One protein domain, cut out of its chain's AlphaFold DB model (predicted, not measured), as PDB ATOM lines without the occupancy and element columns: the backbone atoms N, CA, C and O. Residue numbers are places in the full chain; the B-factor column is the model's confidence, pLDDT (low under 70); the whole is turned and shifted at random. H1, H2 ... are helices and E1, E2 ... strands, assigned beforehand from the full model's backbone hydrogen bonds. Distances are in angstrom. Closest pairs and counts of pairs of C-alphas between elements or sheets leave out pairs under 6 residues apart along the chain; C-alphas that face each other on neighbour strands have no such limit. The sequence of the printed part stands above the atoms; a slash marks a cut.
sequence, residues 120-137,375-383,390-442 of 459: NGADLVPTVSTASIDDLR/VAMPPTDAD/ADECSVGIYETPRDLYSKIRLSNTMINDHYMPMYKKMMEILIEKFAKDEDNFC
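This is residues 120 to 137, 375 to 383 and 390 to 442 of the 459 residues of the protein "Lipase_3 domain-containing protein" of Panicum hallii (UniProt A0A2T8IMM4). A long helix, H4, crosses a small two-strand ribbon, E1 and E2, packing on E2 with its residues 426 to 433, and its end, residues 434 to 442, sticks out. The short helix H1 is at the other end of the long axis, and the two small helices H2 and H3 are in the loop stretch that leads from E2 to H4. The printed part has 80 residues in three pieces, with four named helices and two named strands in the order H1, E1, E2, H2, H3, H4, and its sheet, E1 - E2, is antiparallel. The class is mostly helix, and the whole is loose, with a radius of gyration of the C-alphas of 15.6 A and spans of 52 by 28 by 23 A.

After residues 120 to 129, which hold no named element, comes H1, residues 130 to 137. H1 is apart from H4, residues 420 to 442. E1, residues 375 to 377, and E2, residues 394 to 399, are antiparallel neighbours at 139 degrees. N 375 and O 396 are within hydrogen-bond range at 2.8 A, and N 377 and O 394 at 2.7 A. The closest C-alphas of E2 and H4, those of Val 395 and Leu 430, are 6.2 A apart. E1 and H4 are only just apart, closest 8.1 A. A tight link joins E2 to H2, residues 402 to 405, which is apart from H1 and H4. A short link of 8 residues leads on to H3, residues 414 to 417. H3 and H4 are close but not clearly touching; their closest C-alphas, of Asn 416 and Met 422, are 7.2 A apart. In H1 and H4 every O i to N i+4 pair is within hydrogen-bond range; H2 and H3 are too short for such a pair, and their single O i to N i+3 pair is within range in H2 but not in H3.

H1 begins at C-alpha 130, (136.006, 206.833, 222.848), and measures 10.5 A. E1 measures 6.2 A, and E2 measures 17.0 A from C-alpha 394 at (164.257, 192.370, 210.174). H2 and H3 have four residues each. H4 measures 33.3 A and ends at C-alpha 442, (169.226, 170.888, 212.174).

The two C-alphas farthest apart, of Arg 137 and Cys 442, are 53.6 A apart. Residues 138 to 374 and 384 to 389 are not printed; the C-alpha gaps are 26.9 A and 11.7 A. Of the links printed whole, none is long. Mean pLDDT of the printed part is 81.8, with residues 378 to 383, 390 to 393 and 439 to 442 under 70.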
ATOM      1  N   ASN A 120     150.368 195.261 213.934       96.12
ATOM      2  CA  ASN A 120     151.485 195.585 213.057       96.12
ATOM      3  C   ASN A 120     151.972 197.025 213.270       96.12
ATOM      4  O   ASN A 120     151.168 197.953 213.236       96.12
ATOM      5  N   GLY A 121     153.283 197.218 213.428       93.56
ATOM      6  CA  GLY A 121     153.933 198.526 213.344       93.56
ATOM      7  C   GLY A 121     153.270 199.589 214.220       93.56
ATOM      8  O   GLY A 121     153.069 199.387 215.417       93.56
ATOM      9  N   ALA A 122     152.917 200.722 213.623       92.38
ATOM     10  CA  ALA A 122     152.221 201.813 214.293       92.38
ATOM     11  C   ALA A 122     150.705 201.819 214.021       92.38
ATOM     12  O   ALA A 122     150.096 202.890 214.039       92.38
ATOM     13  N   ASP A 123     150.090 200.660 213.749       93.81
ATOM     14  CA  ASP A 123     148.643 200.548 213.532       93.81
ATOM     15  C   ASP A 123     147.857 201.172 214.693       93.81
ATOM     16  O   ASP A 123     147.950 200.753 215.852       93.81
ATOM     17  N   LEU A 124     147.065 202.195 214.366       91.19
ATOM     18  CA  LEU A 124     146.326 202.966 215.357       91.19
ATOM     19  C   LEU A 124     145.053 202.261 215.830       91.19
ATOM     20  O   LEU A 124     144.584 202.551 216.928       91.19
ATOM     21  N   VAL A 125     144.448 201.380 215.025       91.38
ATOM     22  CA  VAL A 125     143.083 200.872 215.270       91.38
ATOM     23  C   VAL A 125     142.947 200.142 216.610       91.38
ATOM     24  O   VAL A 125     141.986 200.429 217.331       91.38
ATOM     25  N   PRO A 126     143.915 199.307 217.033       93.94
ATOM     26  CA  PRO A 126     143.908 198.711 218.368       93.94
ATOM     27  C   PRO A 126     143.898 199.729 219.515       93.94
ATOM     28  O   PRO A 126     143.396 199.428 220.591       93.94
ATOM     29  N   THR A 127     144.399 200.948 219.306       88.94
ATOM     30  CA  THR A 127     144.440 202.004 220.339       88.94
ATOM     31  C   THR A 127     143.198 202.899 220.362       88.94
ATOM     32  O   THR A 127     143.032 203.704 221.281       88.94
ATOM     33  N   VAL A 128     142.315 202.798 219.361       82.25
ATOM     34  CA  VAL A 128     141.163 203.699 219.229       82.25
ATOM     35  C   VAL A 128     139.997 203.241 220.089       82.25
ATOM     36  O   VAL A 128     139.393 202.198 219.854       82.25
ATOM     37  N   SER A 129     139.626 204.090 221.040       82.25
ATOM     38  CA  SER A 129     138.413 204.003 221.842       82.25
ATOM     39  C   SER A 129     137.843 205.411 222.044       82.25
ATOM     40  O   SER A 129     138.520 206.409 221.791       82.25
ATOM     41  N   THR A 130     136.600 205.524 222.517       74.94
ATOM     42  CA  THR A 130     136.006 206.833 222.848       74.94
ATOM     43  C   THR A 130     136.875 207.606 223.840       74.94
ATOM     44  O   THR A 130     137.123 208.793 223.651       74.94
ATOM     45  N   ALA A 131     137.400 206.913 224.851       77.06
ATOM     46  CA  ALA A 131     138.256 207.502 225.867       77.06
ATOM     47  C   ALA A 131     139.605 207.974 225.295       77.06
ATOM     48  O   ALA A 131     140.004 209.107 225.560       77.06
ATOM     49  N   SER A 132     140.260 207.179 224.442       76.00
ATOM     50  CA  SER A 132     141.552 207.567 223.860       76.00
ATOM     51  C   SER A 132     141.430 208.676 222.805       76.00
ATOM     52  O   SER A 132     142.341 209.493 222.661       76.00
ATOM     53  N   ILE A 133     140.290 208.768 222.110       74.88
ATOM     54  CA  ILE A 133     139.965 209.902 221.229       74.88
ATOM     55  C   ILE A 133     139.756 211.185 222.043       74.88
ATOM     56  O   ILE A 133     140.256 212.242 221.652       74.88
ATOM     57  N   ASP A 134     139.022 211.117 223.155       71.44
ATOM     58  CA  ASP A 134     138.782 212.274 224.024       71.44
ATOM     59  C   ASP A 134     140.080 212.763 224.684       71.44
ATOM     60  O   ASP A 134     140.318 213.975 224.747       71.44
ATOM     61  N   ASP A 135     140.948 211.839 225.110       76.69
ATOM     62  CA  ASP A 135     142.304 212.131 225.586       76.69
ATOM     63  C   ASP A 135     143.099 212.886 224.516       76.69
ATOM     64  O   ASP A 135     143.532 214.016 224.763       76.69
ATOM     65  N   LEU A 136     143.197 212.318 223.308       74.50
ATOM     66  CA  LEU A 136     143.904 212.930 222.182       74.50
ATOM     67  C   LEU A 136     143.355 214.326 221.876       74.50
ATOM     68  O   LEU A 136     144.112 215.284 221.741       74.50
ATOM     69  N   ARG A 137     142.030 214.479 221.810       70.56
ATOM     70  CA  ARG A 137     141.388 215.775 221.572       70.56
ATOM     71  C   ARG A 137     141.758 216.790 222.649       70.56
ATOM     72  O   ARG A 137     142.005 217.952 222.318       70.56
ATOM     73  N   VAL A 375     156.973 194.262 214.923       92.31
ATOM     74  CA  VAL A 375     157.760 195.490 214.791       92.31
ATOM     75  C   VAL A 375     158.896 195.239 213.812       92.31
ATOM     76  O   VAL A 375     159.644 194.270 213.947       92.31
ATOM     77  N   ALA A 376     159.014 196.123 212.827       86.62
ATOM     78  CA  ALA A 376     160.140 196.150 211.913       86.62
ATOM     79  C   ALA A 376     161.337 196.799 212.633       86.62
ATOM     80  O   ALA A 376     161.231 197.914 213.148       86.62
ATOM     81  N   MET A 377     162.443 196.071 212.727       76.06
ATOM     82  CA  MET A 377     163.671 196.480 213.396       76.06
ATOM     83  C   MET A 377     164.696 196.898 212.335       76.06
ATOM     84  O   MET A 377     164.870 196.182 211.340       76.06
ATOM     85  N   PRO A 378     165.385 198.036 212.519       64.75
ATOM     86  CA  PRO A 378     166.507 198.380 211.657       64.75
ATOM     87  C   PRO A 378     167.593 197.293 211.761       64.75
ATOM     88  O   PRO A 378     167.740 196.691 212.830       64.75
ATOM     89  N   PRO A 379     168.332 197.016 210.673       62.03
ATOM     90  CA  PRO A 379     169.431 196.059 210.707       62.03
ATOM     91  C   PRO A 379     170.490 196.508 211.721       62.03
ATOM     92  O   PRO A 379     170.806 197.694 211.826       62.03
ATOM     93  N   THR A 380     171.018 195.556 212.492       57.78
ATOM     94  CA  THR A 380     171.971 195.788 213.591       57.78
ATOM     95  C   THR A 380     173.322 196.357 213.136       57.78
ATOM     96  O   THR A 380     174.007 196.956 213.960       57.78
ATOM     97  N   ASP A 381     173.643 196.269 211.838       55.50
ATOM     98  CA  ASP A 381     174.945 196.630 211.250       55.50
ATOM     99  C   ASP A 381     174.903 197.821 210.266       55.50
ATOM    100  O   ASP A 381     175.818 198.000 209.464       55.50
ATOM    101  N   ALA A 382     173.858 198.656 210.280       47.81
ATOM    102  CA  ALA A 382     173.814 199.812 209.380       47.81
ATOM    103  C   ALA A 382     174.812 200.908 209.804       47.81
ATOM    104  O   ALA A 382     174.569 201.655 210.757       47.81
ATOM    105  N   ASP A 383     175.909 201.045 209.052       56.00
ATOM    106  CA  ASP A 383     176.724 202.261 209.043       56.00
ATOM    107  C   ASP A 383     175.819 203.443 208.628       56.00
ATOM    108  O   ASP A 383     175.115 203.353 207.618       56.00
ATOM    109  N   ALA A 390     168.212 199.927 203.140       44.44
ATOM    110  CA  ALA A 390     166.766 200.115 203.311       44.44
ATOM    111  C   ALA A 390     165.939 198.823 203.126       44.44
ATOM    112  O   ALA A 390     164.772 198.800 203.520       44.44
ATOM    113  N   ASP A 391     166.525 197.767 202.547       49.16
ATOM    114  CA  ASP A 391     165.784 196.571 202.108       49.16
ATOM    115  C   ASP A 391     165.839 195.376 203.084       49.16
ATOM    116  O   ASP A 391     165.031 194.457 202.975       49.16
ATOM    117  N   GLU A 392     166.705 195.401 204.102       57.69
ATOM    118  CA  GLU A 392     166.816 194.331 205.111       57.69
ATOM    119  C   GLU A 392     166.246 194.763 206.468       57.69
ATOM    120  O   GLU A 392     166.925 194.801 207.494       57.69
ATOM    121  N   CYS A 393     164.961 195.120 206.502       62.16
ATOM    122  CA  CYS A 393     164.295 195.365 207.778       62.16
ATOM    123  C   CYS A 393     163.886 194.024 208.404       62.16
ATOM    124  O   CYS A 393     162.954 193.363 207.939       62.16
ATOM    125  N   SER A 394     164.595 193.599 209.452       81.19
ATOM    126  CA  SER A 394     164.257 192.370 210.174       81.19
ATOM    127  C   SER A 394     162.970 192.570 210.978       81.19
ATOM    128  O   SER A 394     162.807 193.575 211.663       81.19
ATOM    129  N   VAL A 395     162.019 191.637 210.912       89.75
ATOM    130  CA  VAL A 395     160.761 191.741 211.672       89.75
ATOM    131  C   VAL A 395     160.869 190.907 212.949       89.75
ATOM    132  O   VAL A 395     161.348 189.769 212.935       89.75
ATOM    133  N   GLY A 396     160.446 191.485 214.072       91.38
ATOM    134  CA  GLY A 396     160.277 190.796 215.351       91.38
ATOM    135  C   GLY A 396     158.811 190.778 215.774       91.38
ATOM    136  O   GLY A 396     158.058 191.685 215.425       91.38
ATOM    137  N   ILE A 397     158.405 189.759 216.530       95.31
ATOM    138  CA  ILE A 397     157.070 189.659 217.130       95.31
ATOM    139  C   ILE A 397     157.199 189.493 218.644       95.31
ATOM    140  O   ILE A 397     157.922 188.621 219.117       95.31
ATOM    141  N   TYR A 398     156.501 190.337 219.402       95.06
ATOM    142  CA  TYR A 398     156.635 190.408 220.859       95.06
ATOM    143  C   TYR A 398     155.268 190.393 221.530       95.06
ATOM    144  O   TYR A 398     154.339 191.040 221.051       95.06
ATOM    145  N   GLU A 399     155.134 189.699 222.658       97.19
ATOM    146  CA  GLU A 399     153.959 189.890 223.510       97.19
ATOM    147  C   GLU A 399     154.040 191.284 224.146       97.19
ATOM    148  O   GLU A 399     155.024 191.611 224.811       97.19
ATOM    149  N   THR A 400     153.022 192.116 223.933       95.94
ATOM    150  CA  THR A 400     152.989 193.487 224.453       95.94
ATOM    151  C   THR A 400     151.948 193.644 225.555       95.94
ATOM    152  O   THR A 400     150.866 193.048 225.496       95.94
ATOM    153  N   PRO A 401     152.243 194.449 226.591       96.12
ATOM    154  CA  PRO A 401     151.297 194.670 227.665       96.12
ATOM    155  C   PRO A 401     150.174 195.619 227.204       96.12
ATOM    156  O   PRO A 401     150.356 196.517 226.378       96.12
ATOM    157  N   ARG A 402     148.960 195.361 227.704       94.81
ATOM    158  CA  ARG A 402     147.705 195.971 227.226       94.81
ATOM    159  C   ARG A 402     147.619 197.478 227.501       94.81
ATOM    160  O   ARG A 402     146.929 198.193 226.778       94.81
ATOM    161  N   ASP A 403     148.329 197.970 228.512       92.62
ATOM    162  CA  ASP A 403     148.401 199.385 228.887       92.62
ATOM    163  C   ASP A 403     148.998 200.264 227.779       92.62
ATOM    164  O   ASP A 403     148.588 201.418 227.638       92.62
ATOM    165  N   LEU A 404     149.861 199.709 226.916       92.50
ATOM    166  CA  LEU A 404     150.386 200.413 225.740       92.50
ATOM    167  C   LEU A 404     149.296 200.817 224.737       92.50
ATOM    168  O   LEU A 404     149.515 201.722 223.935       92.50
ATOM    169  N   TYR A 405     148.122 200.182 224.804       92.94
ATOM    170  CA  TYR A 405     146.976 200.447 223.932       92.94
ATOM    171  C   TYR A 405     145.935 201.382 224.563       92.94
ATOM    172  O   TYR A 405     144.861 201.584 224.003       92.94
ATOM    173  N   SER A 406     146.245 201.981 225.719       87.62
ATOM    174  CA  SER A 406     145.383 202.984 226.362       87.62
ATOM    175  C   SER A 406     145.373 204.331 225.630       87.62
ATOM    176  O   SER A 406     144.389 205.063 225.713       87.62
ATOM    177  N   LYS A 407     146.436 204.653 224.881       84.81
ATOM    178  CA  LYS A 407     146.625 205.948 224.212       84.81
ATOM    179  C   LYS A 407     146.869 205.792 222.718       84.81
ATOM    180  O   LYS A 407     147.561 204.872 222.287       84.81
ATOM    181  N   ILE A 408     146.355 206.746 221.944       82.81
ATOM    182  CA  ILE A 408     146.600 206.822 220.501       82.81
ATOM    183  C   ILE A 408     148.029 207.312 220.262       82.81
ATOM    184  O   ILE A 408     148.430 208.357 220.773       82.81
ATOM    185  N   ARG A 409     148.789 206.567 219.457       81.75
ATOM    186  CA  ARG A 409     150.133 206.946 219.005       81.75
ATOM    187  C   ARG A 409     150.047 207.308 217.530       81.75
ATOM    188  O   ARG A 409     149.672 206.475 216.712       81.75
ATOM    189  N   LEU A 410     150.354 208.558 217.198       81.69
ATOM    190  CA  LEU A 410     150.323 209.029 215.817       81.69
ATOM    191  C   LEU A 410     151.656 208.711 215.131       81.69
ATOM    192  O   LEU A 410     152.723 209.005 215.665       81.69
ATOM    193  N   SER A 411     151.578 208.120 213.943       83.81
ATOM    194  CA  SER A 411     152.710 207.857 213.050       83.81
ATOM    195  C   SER A 411     152.276 208.136 211.617       83.81
ATOM    196  O   SER A 411     151.116 207.928 211.273       83.81
ATOM    197  N   ASN A 412     153.201 208.529 210.744       82.50
ATOM    198  CA  ASN A 412     152.907 208.684 209.317       82.50
ATOM    199  C   ASN A 412     152.505 207.352 208.655       82.50
ATOM    200  O   ASN A 412     151.795 207.353 207.652       82.50
ATOM    201  N   THR A 413     152.918 206.217 209.227       84.88
ATOM    202  CA  THR A 413     152.618 204.874 208.710       84.88
ATOM    203  C   THR A 413     151.334 204.276 209.274       84.88
ATOM    204  O   THR A 413     150.857 203.286 208.737       84.88
ATOM    205  N   MET A 414     150.716 204.877 210.298       86.75
ATOM    206  CA  MET A 414     149.670 204.231 211.112       86.75
ATOM    207  C   MET A 414     148.457 203.699 210.331       86.75
ATOM    208  O   MET A 414     147.850 202.707 210.717       86.75
ATOM    209  N   ILE A 415     148.091 204.358 209.228       83.62
ATOM    210  CA  ILE A 415     146.988 203.925 208.357       83.62
ATOM    211  C   ILE A 415     147.442 202.825 207.403       83.62
ATOM    212  O   ILE A 415     146.685 201.899 207.124       83.62
ATOM    213  N   ASN A 416     148.670 202.931 206.898       86.12
ATOM    214  CA  ASN A 416     149.246 201.923 206.024       86.12
ATOM    215  C   ASN A 416     149.499 200.620 206.793       86.12
ATOM    216  O   ASN A 416     149.170 199.544 206.306       86.12
ATOM    217  N   ASP A 417     149.986 200.723 208.030       91.25
ATOM    218  CA  ASP A 417     150.261 199.589 208.912       91.25
ATOM    219  C   ASP A 417     148.990 198.809 209.269       91.25
ATOM    220  O   ASP A 417     149.071 197.604 209.493       91.25
ATOM    221  N   HIS A 418     147.820 199.464 209.245       92.38
ATOM    222  CA  HIS A 418     146.513 198.827 209.436       92.38
ATOM    223  C   HIS A 418     146.084 197.921 208.270       92.38
ATOM    224  O   HIS A 418     145.240 197.032 208.430       92.38
ATOM    225  N   TYR A 419     146.621 198.156 207.072       91.62
ATOM    226  CA  TYR A 419     146.162 197.506 205.852       91.62
ATOM    227  C   TYR A 419     146.594 196.031 205.804       91.62
ATOM    228  O   TYR A 419     147.751 195.698 206.051       91.62
ATOM    229  N   MET A 420     145.672 195.120 205.465       92.19
ATOM    230  CA  MET A 420     145.924 193.670 205.536       92.19
ATOM    231  C   MET A 420     147.120 193.192 204.690       92.19
ATOM    232  O   MET A 420     147.874 192.349 205.170       92.19
ATOM    233  N   PRO A 421     147.379 193.723 203.479       93.25
ATOM    234  CA  PRO A 421     148.610 193.423 202.749       93.25
ATOM    235  C   PRO A 421     149.902 193.718 203.524       93.25
ATOM    236  O   PRO A 421     150.865 192.972 203.374       93.25
ATOM    237  N   MET A 422     149.922 194.734 204.394       92.06
ATOM    238  CA  MET A 422     151.072 194.987 205.266       92.06
ATOM    239  C   MET A 422     151.192 193.925 206.360       92.06
ATOM    240  O   MET A 422     152.283 193.408 206.575       92.06
ATOM    241  N   TYR A 423     150.080 193.526 206.988       94.94
ATOM    242  CA  TYR A 423     150.071 192.386 207.915       94.94
ATOM    243  C   TYR A 423     150.579 191.108 207.241       94.94
ATOM    244  O   TYR A 423     151.422 190.418 207.807       94.94
ATOM    245  N   LYS A 424     150.106 190.818 206.023       94.12
ATOM    246  CA  LYS A 424     150.550 189.671 205.224       94.12
ATOM    247  C   LYS A 424     152.062 189.720 204.991       94.12
ATOM    248  O   LYS A 424     152.737 188.773 205.368       94.12
ATOM    249  N   LYS A 425     152.581 190.837 204.469       92.88
ATOM    250  CA  LYS A 425     154.019 191.026 204.222       92.88
ATOM    251  C   LYS A 425     154.848 190.776 205.486       92.88
ATOM    252  O   LYS A 425     155.843 190.065 205.443       92.88
ATOM    253  N   MET A 426     154.435 191.345 206.619       93.00
ATOM    254  CA  MET A 426     155.167 191.207 207.885       93.00
ATOM    255  C   MET A 426     155.134 189.773 208.419       93.00
ATOM    256  O   MET A 426     156.140 189.285 208.927       93.00
ATOM    257  N   MET A 427     154.004 189.078 208.269       93.75
ATOM    258  CA  MET A 427     153.897 187.663 208.625       93.75
ATOM    259  C   MET A 427     154.732 186.766 207.710       93.75
ATOM    260  O   MET A 427     155.373 185.854 208.215       93.75
ATOM    261  N   GLU A 428     154.760 187.017 206.400       93.75
ATOM    262  CA  GLU A 428     155.595 186.262 205.452       93.75
ATOM    263  C   GLU A 428     157.081 186.379 205.820       93.75
ATOM    264  O   GLU A 428     157.752 185.358 205.952       93.75
ATOM    265  N   ILE A 429     157.559 187.589 206.139       91.19
ATOM    266  CA  ILE A 429     158.937 187.809 206.615       91.19
ATOM    267  C   ILE A 429     159.213 187.036 207.916       91.19
ATOM    268  O   ILE A 429     160.277 186.435 208.069       91.19
ATOM    269  N   LEU A 430     158.269 187.031 208.864       91.62
ATOM    270  CA  LEU A 430     158.409 186.273 210.113       91.62
ATOM    271  C   LEU A 430     158.462 184.760 209.871       91.62
ATOM    272  O   LEU A 430     159.277 184.079 210.485       91.62
ATOM    273  N   ILE A 431     157.617 184.236 208.979       91.56
ATOM    274  CA  ILE A 431     157.587 182.811 208.629       91.56
ATOM    275  C   ILE A 431     158.912 182.398 207.985       91.56
ATOM    276  O   ILE A 431     159.493 181.392 208.383       91.56
ATOM    277  N   GLU A 432     159.420 183.187 207.037       89.44
ATOM    278  CA  GLU A 432     160.713 182.929 206.398       89.44
ATOM    279  C   GLU A 432     161.870 182.965 207.398       89.44
ATOM    280  O   GLU A 432     162.778 182.136 207.324       89.44
ATOM    281  N   LYS A 433     161.840 183.905 208.349       86.06
ATOM    282  CA  LYS A 433     162.835 183.987 209.420       86.06
ATOM    283  C   LYS A 433     162.809 182.737 210.300       86.06
ATOM    284  O   LYS A 433     163.852 182.124 210.498       86.06
ATOM    285  N   PHE A 434     161.632 182.321 210.766       85.06
ATOM    286  CA  PHE A 434     161.512 181.132 211.610       85.06
ATOM    287  C   PHE A 434     161.874 179.837 210.875       85.06
ATOM    288  O   PHE A 434     162.490 178.963 211.475       85.06
ATOM    289  N   ALA A 435     161.570 179.728 209.578       86.69
ATOM    290  CA  ALA A 435     161.995 178.585 208.771       86.69
ATOM    291  C   ALA A 435     163.531 178.482 208.687       86.69
ATOM    292  O   ALA A 435     164.095 177.408 208.883       86.69
ATOM    293  N   LYS A 436     164.219 179.614 208.473       82.06
ATOM    294  CA  LYS A 436     165.693 179.669 208.468       82.06
ATOM    295  C   LYS A 436     166.292 179.317 209.832       82.06
ATOM    296  O   LYS A 436     167.334 178.664 209.889       82.06
ATOM    297  N   ASP A 437     165.645 179.730 210.920       75.62
ATOM    298  CA  ASP A 437     166.092 179.400 212.275       75.62
ATOM    299  C   ASP A 437     165.986 177.884 212.543       75.62
ATOM    300  O   ASP A 437     166.940 177.293 213.053       75.62
ATOM    301  N   GLU A 438     164.894 177.220 212.142       72.56
ATOM    302  CA  GLU A 438     164.725 175.759 212.288       72.56
ATOM    303  C   GLU A 438     165.767 174.943 211.493       72.56
ATOM    304  O   GLU A 438     166.310 173.954 212.006       72.56
ATOM    305  N   ASP A 439     166.117 175.381 210.282       65.38
ATOM    306  CA  ASP A 439     167.150 174.743 209.452       65.38
ATOM    307  C   ASP A 439     168.563 174.878 210.063       65.38
ATOM    308  O   ASP A 439     169.397 173.964 209.973       65.38
ATOM    309  N   ASN A 440     168.832 175.986 210.760       56.41
ATOM    310  CA  ASN A 440     170.088 176.198 211.485       56.41
ATOM    311  C   ASN A 440     170.214 175.290 212.723       56.41
ATOM    312  O   ASN A 440     171.309 174.808 213.029       56.41
ATOM    313  N   PHE A 441     169.109 174.962 213.402       51.00
ATOM    314  CA  PHE A 441     169.125 173.970 214.488       51.00
ATOM    315  C   PHE A 441     169.417 172.548 213.981       51.00
ATOM    316  O   PHE A 441     170.098 171.775 214.663       51.00
ATOM    317  N   CYS A 442     168.974 172.205 212.768       47.59
ATOM    318  CA  CYS A 442     169.226 170.888 212.174       47.59
ATOM    319  C   CYS A 442     170.676 170.694 211.691       47.59
ATOM    320  O   CYS A 442     171.145 169.558 211.602       47.59
TER     321      CYS A 442